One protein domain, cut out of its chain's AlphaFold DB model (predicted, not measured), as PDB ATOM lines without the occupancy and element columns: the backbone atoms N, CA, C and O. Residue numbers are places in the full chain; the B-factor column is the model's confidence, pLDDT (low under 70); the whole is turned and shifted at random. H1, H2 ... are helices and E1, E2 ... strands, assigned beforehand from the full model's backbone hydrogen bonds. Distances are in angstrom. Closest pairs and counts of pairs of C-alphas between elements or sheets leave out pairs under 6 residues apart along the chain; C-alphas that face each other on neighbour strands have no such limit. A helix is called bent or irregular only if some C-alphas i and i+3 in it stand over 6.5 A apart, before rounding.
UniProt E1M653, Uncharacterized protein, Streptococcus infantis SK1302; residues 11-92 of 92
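Overview. This is residues 11 to 92 of the 92 residues of an uncharacterized protein of Streptococcus infantis SK1302 (UniProt E1M653). E1 and E2 make a small two-stranded ribbon at one end of a long helix, H4, which runs through most of the domain's length. H1 packs on residues 74 to 81 of H4, while H2 and then H3 continue beside H4 toward its other end, in a loose arrangement with few contacts. The printed part has 82 residues, with four named helices and two named strands in the order E1, H1, H2, H3, H4, E2; the sheet has the order E1 - E2, antiparallel, and the class is mostly helix. The whole is loose, with a radius of gyration of the C-alphas of 15.1 A and spans of 42 by 29 by 17 A.

Arrangement. E1, residues 11 to 14, and E2, residues 87 to 91, are antiparallel neighbours, with 163 degrees between their directions. N 12 and O 89 are 2.9 A apart and N 89 and O 12 are 2.8 A apart, both within hydrogen-bond range. H1, residues 16 to 28, touches H4, residues 56 to 82, which meets it with residues 74 to 81 alone. Their closest C-alphas, those of Ile 19 and Leu 81, are 5.9 A apart, and the two helices run opposite ways at a steep tilt of 44 degrees. H2, residues 31 to 35, is close to H4 but not clearly touching, the closest C-alphas being those of Met 35 and Lys 63 at 7.4 A. H3, residues 40 to 45, is also close to H4 but not clearly touching, with the C-alphas of Met 40 and Glu 59 closest at 7.0 A; the two are about perpendicular at 83 degrees. Among the pairs that stay apart are E1 and H4, and H1 and H3. Each O i to N i+4 pair is within hydrogen-bond range in H2 and H3, against 7 of 9 in H1 and 21 of 23 in H4.

Along the chain. E1 begins at C-alpha 11, (120.573, 94.287, 116.595), and E2 measures 13.3 A from first to last C-alpha. H4 measures 39.9 A, from C-alpha 56 at (92.816, 96.246, 131.269) to C-alpha 82 at (123.082, 117.479, 116.146). H1 measures 19.3 A. Both are irregular: C-alphas 57 and 60 in H4 are 7.6 A apart, and C-alphas 17 and 20 in H1 are 7.0 A apart. H3 measures 8.6 A and H2 6.0 A.

Size, cuts and confidence. The C-alphas farthest apart, those of Thr 17 and Glu 57, are 42.3 A apart. The printed part has no cut. The link from H3 to H4, 10 residues, is short, and the other links are tight. The mean pLDDT of the printed part is 96.9, and no printed residue is under 70.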
ATOM      1  N   ILE A  11     119.515  93.283 116.713       93.06
ATOM      2  CA  ILE A  11     120.573  94.287 116.595       93.06
ATOM      3  C   ILE A  11     120.403  95.022 115.268       93.06
ATOM      4  O   ILE A  11     120.433  94.407 114.201       93.06
ATOM      5  N   ALA A  12     120.274  96.345 115.324       94.81
ATOM      6  CA  ALA A  12     120.213  97.203 114.146       94.81
ATOM      7  C   ALA A  12     121.166  98.390 114.278       94.81
ATOM      8  O   ALA A  12     121.269  99.008 115.336       94.81
ATOM      9  N   TYR A  13     121.848  98.722 113.183       96.56
ATOM     10  CA  TYR A  13     122.753  99.863 113.104       96.56
ATOM     11  C   TYR A  13     122.267 100.856 112.052       96.56
ATOM     12  O   TYR A  13     122.066 100.494 110.892       96.56
ATOM     13  N   THR A  14     122.129 102.114 112.455       98.00
ATOM     14  CA  THR A  14     121.672 103.213 111.606       98.00
ATOM     15  C   THR A  14     122.791 104.226 111.437       98.00
ATOM     16  O   THR A  14     123.245 104.848 112.402       98.00
ATOM     17  N   GLU A  15     123.217 104.423 110.193       98.31
ATOM     18  CA  GLU A  15     124.203 105.441 109.856       98.31
ATOM     19  C   GLU A  15     123.639 106.858 110.010       98.31
ATOM     20  O   GLU A  15     122.478 107.133 109.704       98.31
ATOM     21  N   LYS A  16     124.511 107.794 110.390       98.25
ATOM     22  CA  LYS A  16     124.222 109.227 110.539       98.25
ATOM     23  C   LYS A  16     123.545 109.865 109.324       98.25
ATOM     24  O   LYS A  16     122.773 110.807 109.462       98.25
ATOM     25  N   THR A  17     123.805 109.323 108.136       98.44
ATOM     26  CA  THR A  17     123.208 109.744 106.859       98.44
ATOM     27  C   THR A  17     121.691 109.557 106.824       98.44
ATOM     28  O   THR A  17     121.022 110.256 106.070       98.44
ATOM     29  N   LYS A  18     121.144 108.658 107.652       98.44
ATOM     30  CA  LYS A  18     119.710 108.354 107.757       98.44
ATOM     31  C   LYS A  18     119.005 109.018 108.931       98.44
ATOM     32  O   LYS A  18     117.781 109.018 108.984       98.44
ATOM     33  N   ILE A  19     119.748 109.632 109.848       98.56
ATOM     34  CA  ILE A  19     119.173 110.200 111.070       98.56
ATOM     35  C   ILE A  19     118.252 111.386 110.764       98.56
ATOM     36  O   ILE A  19     117.206 111.506 111.391       98.56
ATOM     37  N   ALA A  20     118.582 112.216 109.770       98.50
ATOM     38  CA  ALA A  20     117.718 113.327 109.365       98.50
ATOM     39  C   ALA A  20     116.342 112.841 108.867       98.50
ATOM     40  O   ALA A  20     115.324 113.382 109.288       98.50
ATOM     41  N   GLU A  21     116.317 111.784 108.042       98.56
ATOM     42  CA  GLU A  21     115.079 111.165 107.541       98.56
ATOM     43  C   GLU A  21     114.237 110.587 108.696       98.56
ATOM     44  O   GLU A  21     113.016 110.723 108.708       98.56
ATOM     45  N   ILE A  22     114.879 109.986 109.706       98.38
ATOM     46  CA  ILE A  22     114.188 109.451 110.892       98.38
ATOM     47  C   ILE A  22     113.602 110.575 111.748       98.38
ATOM     48  O   ILE A  22     112.451 110.477 112.163       98.38
ATOM     49  N   VAL A  23     114.361 111.647 112.007       98.62
ATOM     50  CA  VAL A  23     113.858 112.805 112.766       98.62
ATOM     51  C   VAL A  23     112.645 113.414 112.067       98.62
ATOM     52  O   VAL A  23     111.642 113.675 112.724       98.62
ATOM     53  N   GLU A  24     112.703 113.590 110.746       98.56
ATOM     54  CA  GLU A  24     111.569 114.090 109.963       98.56
ATOM     55  C   GLU A  24     110.352 113.162 110.074       98.56
ATOM     56  O   GLU A  24     109.251 113.630 110.369       98.56
ATOM     57  N   ALA A  25     110.548 111.848 109.923       98.56
ATOM     58  CA  ALA A  25     109.470 110.873 110.061       98.56
ATOM     59  C   ALA A  25     108.818 110.935 111.453       98.56
ATOM     60  O   ALA A  25     107.592 111.001 111.552       98.56
ATOM     61  N   LEU A  26     109.620 110.985 112.521       98.19
ATOM     62  CA  LEU A  26     109.120 111.067 113.894       98.19
ATOM     63  C   LEU A  26     108.435 112.408 114.212       98.19
ATOM     64  O   LEU A  26     107.503 112.446 115.014       98.19
ATOM     65  N   GLU A  27     108.873 113.514 113.610       98.06
ATOM     66  CA  GLU A  27     108.194 114.812 113.740       98.06
ATOM     67  C   GLU A  27     106.876 114.869 112.970       98.06
ATOM     68  O   GLU A  27     105.925 115.495 113.429       98.06
ATOM     69  N   SER A  28     106.804 114.195 111.823       98.12
ATOM     70  CA  SER A  28     105.601 114.157 110.986       98.12
ATOM     71  C   SER A  28     104.509 113.212 111.499       98.12
ATOM     72  O   SER A  28     103.360 113.316 111.067       98.12
ATOM     73  N   PHE A  29     104.855 112.277 112.387       98.00
ATOM     74  CA  PHE A  29     103.924 111.280 112.898       98.00
ATOM     75  C   PHE A  29     103.004 111.871 113.976       98.00
ATOM     76  O   PHE A  29     103.457 112.337 115.021       98.00
ATOM     77  N   ASP A  30     101.698 111.814 113.720       97.44
ATOM     78  CA  ASP A  30     100.649 112.271 114.633       97.44
ATOM     79  C   ASP A  30     100.347 111.183 115.676       97.44
ATOM     80  O   ASP A  30      99.460 110.344 115.499       97.44
ATOM     81  N   MET A  31     101.152 111.166 116.740       96.50
ATOM     82  CA  MET A  31     101.043 110.170 117.808       96.50
ATOM     83  C   MET A  31      99.753 110.320 118.618       96.50
ATOM     84  O   MET A  31      99.139 109.310 118.949       96.50
ATOM     85  N   ASP A  32      99.300 111.548 118.881       94.31
ATOM     86  CA  ASP A  32      98.053 111.788 119.620       94.31
ATOM     87  C   ASP A  32      96.863 111.184 118.872       94.31
ATOM     88  O   ASP A  32      96.024 110.502 119.463       94.31
ATOM     89  N   ARG A  33      96.821 111.365 117.545       96.31
ATOM     90  CA  ARG A  33      95.819 110.718 116.699       96.31
ATOM     91  C   ARG A  33      95.988 109.204 116.648       96.31
ATOM     92  O   ARG A  33      94.989 108.500 116.688       96.31
ATOM     93  N   ALA A  34      97.208 108.685 116.538       96.12
ATOM     94  CA  ALA A  34      97.423 107.237 116.529       96.12
ATOM     95  C   ALA A  34      96.957 106.585 117.843       96.12
ATOM     96  O   ALA A  34      96.395 105.490 117.828       96.12
ATOM     97  N   MET A  35      97.127 107.285 118.967       96.56
ATOM     98  CA  MET A  35      96.739 106.806 120.289       96.56
ATOM     99  C   MET A  35      95.218 106.684 120.465       96.56
ATOM    100  O   MET A  35      94.763 105.879 121.275       96.56
ATOM    101  N   THR A  36      94.403 107.401 119.676       96.00
ATOM    102  CA  THR A  36      92.937 107.233 119.727       96.00
ATOM    103  C   THR A  36      92.475 105.864 119.241       96.00
ATOM    104  O   THR A  36      91.393 105.423 119.618       96.00
ATOM    105  N   ASP A  37      93.287 105.206 118.413       95.81
ATOM    106  CA  ASP A  37      93.008 103.881 117.857       95.81
ATOM    107  C   ASP A  37      93.692 102.757 118.667       95.81
ATOM    108  O   ASP A  37      93.628 101.586 118.278       95.81
ATOM    109  N   PHE A  38      94.349 103.085 119.790       97.00
ATOM    110  CA  PHE A  38      94.982 102.102 120.668       97.00
ATOM    111  C   PHE A  38      93.952 101.119 121.241       97.00
ATOM    112  O   PHE A  38      92.842 101.494 121.618       97.00
ATOM    113  N   SER A  39      94.329  99.842 121.325       96.56
ATOM    114  CA  SER A  39      93.464  98.792 121.857       96.56
ATOM    115  C   SER A  39      94.288  97.652 122.446       96.56
ATOM    116  O   SER A  39      95.005  96.967 121.716       96.56
ATOM    117  N   MET A  40      94.103  97.394 123.744       97.38
ATOM    118  CA  MET A  40      94.702  96.252 124.447       97.38
ATOM    119  C   MET A  40      94.377  94.925 123.741       97.38
ATOM    120  O   MET A  40      95.262  94.123 123.464       97.38
ATOM    121  N   GLU A  41      93.120  94.737 123.328       97.12
ATOM    122  CA  GLU A  41      92.665  93.566 122.561       97.12
ATOM    123  C   GLU A  41      93.410  93.403 121.225       97.12
ATOM    124  O   GLU A  41      93.781  92.290 120.837       97.12
ATOM    125  N   ALA A  42      93.645  94.503 120.503       97.19
ATOM    126  CA  ALA A  42      94.391  94.461 119.248       97.19
ATOM    127  C   ALA A  42      95.869  94.114 119.483       97.19
ATOM    128  O   ALA A  42      96.416  93.294 118.743       97.19
ATOM    129  N   CYS A  43      96.483  94.682 120.523       97.19
ATOM    130  CA  CYS A  43      97.851  94.374 120.934       97.19
ATOM    131  C   CYS A  43      98.003  92.901 121.342       97.19
ATOM    132  O   CYS A  43      98.916  92.230 120.854       97.19
ATOM    133  N   LYS A  44      97.046  92.359 122.109       96.75
ATOM    134  CA  LYS A  44      96.980  90.932 122.459       96.75
ATOM    135  C   LYS A  44      96.900  90.045 121.225       96.75
ATOM    136  O   LYS A  44      97.649  89.084 121.078       96.75
ATOM    137  N   LYS A  45      95.983  90.366 120.312       97.50
ATOM    138  CA  LYS A  45      95.771  89.593 119.082       97.50
ATOM    139  C   LYS A  45      96.990  89.618 118.157       97.50
ATOM    140  O   LYS A  45      97.188  88.672 117.396       97.50
ATOM    141  N   ALA A  46      97.756  90.703 118.189       96.75
ATOM    142  CA  ALA A  46      98.994  90.853 117.437       96.75
ATOM    143  C   ALA A  46     100.202  90.170 118.106       96.75
ATOM    144  O   ALA A  46     101.279  90.209 117.518       96.75
ATOM    145  N   ASP A  47     100.017  89.540 119.274       95.06
ATOM    146  CA  ASP A  47     101.068  88.848 120.030       95.06
ATOM    147  C   ASP A  47     102.267  89.771 120.319       95.06
ATOM    148  O   ASP A  47     103.431  89.412 120.142       95.06
ATOM    149  N   LEU A  48     101.973  91.029 120.680       94.56
ATOM    150  CA  LEU A  48     103.013  92.011 120.977       94.56
ATOM    151  C   LEU A  48     103.698  91.672 122.304       94.56
ATOM    152  O   LEU A  48     103.045  91.333 123.283       94.56
ATOM    153  N   TYR A  49     105.017  91.822 122.358       92.19
ATOM    154  CA  TYR A  49     105.755  91.775 123.617       92.19
ATOM    155  C   TYR A  49     105.600  93.106 124.383       92.19
ATOM    156  O   TYR A  49     105.634  94.163 123.746       92.19
ATOM    157  N   PRO A  50     105.535  93.093 125.726       92.44
ATOM    158  CA  PRO A  50     105.406  91.916 126.589       92.44
ATOM    159  C   PRO A  50     103.963  91.393 126.642       92.44
ATOM    160  O   PRO A  50     103.031  92.072 126.224       92.44
ATOM    161  N   ASP A  51     103.771  90.187 127.180       94.12
ATOM    162  CA  ASP A  51     102.440  89.598 127.390       94.12
ATOM    163  C   ASP A  51     101.732  90.261 128.590       94.12
ATOM    164  O   ASP A  51     101.701  89.726 129.700       94.12
ATOM    165  N   ILE A  52     101.255  91.494 128.380       94.75
ATOM    166  CA  ILE A  52     100.626  92.356 129.404       94.75
ATOM    167  C   ILE A  52      99.207  92.803 129.034       94.75
ATOM    168  O   ILE A  52      98.558  93.544 129.764       94.75
ATOM    169  N   TRP A  53      98.694  92.369 127.887       97.00
ATOM    170  CA  TRP A  53      97.488  92.949 127.291       97.00
ATOM    171  C   TRP A  53      96.177  92.542 127.976       97.00
ATOM    172  O   TRP A  53      95.119  93.066 127.636       97.00
ATOM    173  N   ASP A  54      96.241  91.610 128.928       96.44
ATOM    174  CA  ASP A  54      95.100  91.155 129.727       96.44
ATOM    175  C   ASP A  54      94.808  92.036 130.954       96.44
ATOM    176  O   ASP A  54      93.730  91.917 131.543       96.44
ATOM    177  N   TYR A  55      95.724  92.937 131.326       95.06
ATOM    178  CA  TYR A  55      95.578  93.848 132.468       95.06
ATOM    179  C   TYR A  55      94.893  95.152 132.035       95.06
ATOM    180  O   TYR A  55      95.528  96.189 131.860       95.06
ATOM    181  N   LEU A  56      93.578  95.103 131.800       94.44
ATOM    182  CA  LEU A  56      92.816  96.246 131.269       94.44
ATOM    183  C   LEU A  56      92.842  97.481 132.187       94.44
ATOM    184  O   LEU A  56      92.679  98.604 131.716       94.44
ATOM    185  N   GLU A  57      93.045  97.294 133.488       96.12
ATOM    186  CA  GLU A  57      93.222  98.381 134.450       96.12
ATOM    187  C   GLU A  57      94.500  99.207 134.224       96.12
ATOM    188  O   GLU A  57      94.535 100.363 134.639       96.12
ATOM    189  N   GLU A  58      95.509  98.647 133.548       96.50
ATOM    190  CA  GLU A  58      96.785  99.312 133.241       96.50
ATOM    191  C   GLU A  58      96.736 100.106 131.922       96.50
ATOM    192  O   GLU A  58      97.708 100.769 131.571       96.50
ATOM    193  N   GLU A  59      95.617 100.082 131.182       96.69
ATOM    194  CA  GLU A  59      95.520 100.670 129.835       96.69
ATOM    195  C   GLU A  59      95.982 102.137 129.779       96.69
ATOM    196  O   GLU A  59      96.737 102.509 128.882       96.69
ATOM    197  N   GLU A  60      95.552 102.973 130.725       97.19
ATOM    198  CA  GLU A  60      95.914 104.396 130.724       97.19
ATOM    199  C   GLU A  60      97.393 104.622 131.083       97.19
ATOM    200  O   GLU A  60      98.046 105.441 130.441       97.19
ATOM    201  N   GLU A  61      97.954 103.851 132.025       97.56
ATOM    202  CA  GLU A  61      99.394 103.914 132.332       97.56
ATOM    203  C   GLU A  61     100.233 103.468 131.127       97.56
ATOM    204  O   GLU A  61     101.208 104.128 130.768       97.56
ATOM    205  N   ILE A  62      99.811 102.408 130.429       97.19
ATOM    206  CA  ILE A  62     100.482 101.923 129.216       97.19
ATOM    207  C   ILE A  62     100.455 102.985 128.109       97.19
ATOM    208  O   ILE A  62     101.470 103.203 127.440       97.19
ATOM    209  N   LYS A  63      99.325 103.675 127.901       97.25
ATOM    210  CA  LYS A  63      99.244 104.778 126.926       97.25
ATOM    211  C   LYS A  63     100.204 105.910 127.286       97.25
ATOM    212  O   LYS A  63     100.949 106.364 126.412       97.25
ATOM    213  N   ASP A  64     100.218 106.334 128.547       97.75
ATOM    214  CA  ASP A  64     101.102 107.397 129.039       97.75
ATOM    215  C   ASP A  64     102.588 107.028 128.872       97.75
ATOM    216  O   ASP A  64     103.398 107.856 128.426       97.75
ATOM    217  N   ASP A  65     102.945 105.772 129.137       97.44
ATOM    218  CA  ASP A  65     104.298 105.250 128.944       97.44
ATOM    219  C   ASP A  65     104.698 105.214 127.464       97.44
ATOM    220  O   ASP A  65     105.814 105.622 127.116       97.44
ATOM    221  N   ILE A  66     103.799 104.797 126.563       97.19
ATOM    222  CA  ILE A  66     104.050 104.803 125.113       97.19
ATOM    223  C   ILE A  66     104.269 106.237 124.609       97.19
ATOM    224  O   ILE A  66     105.216 106.485 123.854       97.19
ATOM    225  N   LEU A  67     103.436 107.192 125.041       97.62
ATOM    226  CA  LEU A  67     103.579 108.609 124.684       97.62
ATOM    227  C   LEU A  67     104.916 109.173 125.175       97.62
ATOM    228  O   LEU A  67     105.660 109.792 124.405       97.62
ATOM    229  N   THR A  68     105.260 108.902 126.434       98.12
ATOM    230  CA  THR A  68     106.527 109.329 127.037       98.12
ATOM    231  C   THR A  68     107.724 108.734 126.293       98.12
ATOM    232  O   THR A  68     108.663 109.455 125.937       98.12
ATOM    233  N   CYS A  69     107.688 107.435 125.984       97.94
ATOM    234  CA  CYS A  69     108.725 106.759 125.206       97.94
ATOM    235  C   CYS A  69     108.879 107.358 123.804       97.94
ATOM    236  O   CYS A  69     110.006 107.565 123.346       97.94
ATOM    237  N   PHE A  70     107.775 107.685 123.132       98.12
ATOM    238  CA  PHE A  70     107.812 108.286 121.801       98.12
ATOM    239  C   PHE A  70     108.464 109.674 121.803       98.12
ATOM    240  O   PHE A  70     109.328 109.949 120.964       98.12
ATOM    241  N   ILE A  71     108.127 110.524 122.778       98.00
ATOM    242  CA  ILE A  71     108.768 111.838 122.952       98.00
ATOM    243  C   ILE A  71     110.267 111.667 123.226       98.00
ATOM    244  O   ILE A  71     111.095 112.316 122.583       98.00
ATOM    245  N   ASN A  72     110.640 110.750 124.119       98.44
ATOM    246  CA  ASN A  72     112.045 110.479 124.423       98.44
ATOM    247  C   ASN A  72     112.818 109.979 123.194       98.44
ATOM    248  O   ASN A  72     113.959 110.389 122.976       98.44
ATOM    249  N   MET A  73     112.198 109.141 122.358       97.88
ATOM    250  CA  MET A  73     112.791 108.674 121.105       97.88
ATOM    251  C   MET A  73     113.011 109.832 120.119       97.88
ATOM    252  O   MET A  73     114.087 109.924 119.523       97.88
ATOM    253  N   LYS A  74     112.044 110.750 119.984       98.19
ATOM    254  CA  LYS A  74     112.191 111.971 119.168       98.19
ATOM    255  C   LYS A  74     113.387 112.806 119.609       98.19
ATOM    256  O   LYS A  74     114.257 113.122 118.795       98.19
ATOM    257  N   GLU A  75     113.455 113.124 120.896       98.62
ATOM    258  CA  GLU A  75     114.533 113.946 121.452       98.62
ATOM    259  C   GLU A  75     115.897 113.250 121.363       98.62
ATOM    260  O   GLU A  75     116.907 113.888 121.052       98.62
ATOM    261  N   PHE A  76     115.936 111.926 121.535       98.62
ATOM    262  CA  PHE A  76     117.139 111.134 121.301       98.62
ATOM    263  C   PHE A  76     117.643 111.293 119.861       98.62
ATOM    264  O   PHE A  76     118.793 111.691 119.663       98.62
ATOM    265  N   TYR A  77     116.804 111.049 118.850       98.62
ATOM    266  CA  TYR A  77     117.234 111.130 117.449       98.62
ATOM    267  C   TYR A  77     117.610 112.554 117.017       98.62
ATOM    268  O   TYR A  77     118.578 112.714 116.270       98.62
ATOM    269  N   LYS A  78     116.939 113.593 117.535       98.62
ATOM    270  CA  LYS A  78     117.362 114.994 117.339       98.62
ATOM    271  C   LYS A  78     118.769 115.238 117.865       98.62
ATOM    272  O   LYS A  78     119.616 115.772 117.152       98.62
ATOM    273  N   LYS A  79     119.052 114.782 119.086       98.69
ATOM    274  CA  LYS A  79     120.381 114.916 119.684       98.69
ATOM    275  C   LYS A  79     121.442 114.157 118.887       98.69
ATOM    276  O   LYS A  79     122.552 114.655 118.710       98.69
ATOM    277  N   ILE A  80     121.120 112.968 118.373       98.56
ATOM    278  CA  ILE A  80     122.041 112.227 117.501       98.56
ATOM    279  C   ILE A  80     122.300 112.981 116.190       98.56
ATOM    280  O   ILE A  80     123.447 113.009 115.733       98.56
ATOM    281  N   LEU A  81     121.279 113.628 115.617       98.50
ATOM    282  CA  LEU A  81     121.423 114.454 114.417       98.50
ATOM    283  C   LEU A  81     122.386 115.624 114.654       98.50
ATOM    284  O   LEU A  81     123.317 115.815 113.871       98.50
ATOM    285  N   GLU A  82     122.211 116.358 115.755       98.50
ATOM    286  CA  GLU A  82     123.082 117.479 116.146       98.50
ATOM    287  C   GLU A  82     124.541 117.045 116.343       98.50
ATOM    288  O   GLU A  82     125.472 117.755 115.961       98.50
ATOM    289  N   LEU A  83     124.746 115.853 116.906       98.50
ATOM    290  CA  LEU A  83     126.069 115.278 117.148       98.50
ATOM    291  C   LEU A  83     126.679 114.600 115.908       98.50
ATOM    292  O   LEU A  83     127.815 114.126 115.980       98.50
ATOM    293  N   ASN A  84     125.956 114.542 114.780       97.94
ATOM    294  CA  ASN A  84     126.349 113.807 113.571       97.94
ATOM    295  C   ASN A  84     126.715 112.336 113.879       97.94
ATOM    296  O   ASN A  84     127.717 111.807 113.375       97.94
ATOM    297  N   GLY A  85     125.937 111.708 114.767       98.31
ATOM    298  CA  GLY A  85     126.180 110.371 115.311       98.31
ATOM    299  C   GLY A  85     125.442 109.253 114.573       98.31
ATOM    300  O   GLY A  85     124.510 109.493 113.811       98.31
ATOM    301  N   ASN A  86     125.863 108.013 114.822       98.50
ATOM    302  CA  ASN A  86     125.162 106.800 114.389       98.50
ATOM    303  C   ASN A  86     124.358 106.223 115.567       98.50
ATOM    304  O   ASN A  86     124.670 106.528 116.721       98.50
ATOM    305  N   VAL A  87     123.382 105.357 115.293       98.38
ATOM    306  CA  VAL A  87     122.570 104.690 116.329       98.38
ATOM    307  C   VAL A  87     122.746 103.180 116.249       98.38
ATOM    308  O   VAL A  87     122.750 102.611 115.161       98.38
ATOM    309  N   LEU A  88     122.873 102.538 117.409       97.00
ATOM    310  CA  LEU A  88     122.788 101.090 117.572       97.00
ATOM    311  C   LEU A  88     121.558 100.792 118.435       97.00
ATOM    312  O   LEU A  88     121.450 101.324 119.538       97.00
ATOM    313  N   VAL A  89     120.649  99.965 117.931       95.75
ATOM    314  CA  VAL A  89     119.491  99.458 118.673       95.75
ATOM    315  C   VAL A  89     119.748  97.996 118.993       95.75
ATOM    316  O   VAL A  89     120.059  97.224 118.087       95.75
ATOM    317  N   THR A  90     119.619  97.635 120.266       93.75
ATOM    318  CA  THR A  90     119.721  96.258 120.754       93.75
ATOM    319  C   THR A  90     118.491  95.925 121.587       93.75
ATOM    320  O   THR A  90     118.150  96.703 122.479       93.75
ATOM    321  N   ILE A  91     117.841  94.795 121.318       91.00
ATOM    322  CA  ILE A  91     116.760  94.242 122.147       91.00
ATOM    323  C   ILE A  91     117.214  92.850 122.574       91.00
ATOM    324  O   ILE A  91     117.578  92.044 121.712       91.00
ATOM    325  N   CYS A  92     117.235  92.616 123.885       85.44
ATOM    326  CA  CYS A  92     117.852  91.464 124.533       85.44
ATOM    327  C   CYS A  92     116.894  90.849 125.552       85.44
ATOM    328  O   CYS A  92     116.165  91.638 126.196       85.44
TER     329      CYS A  92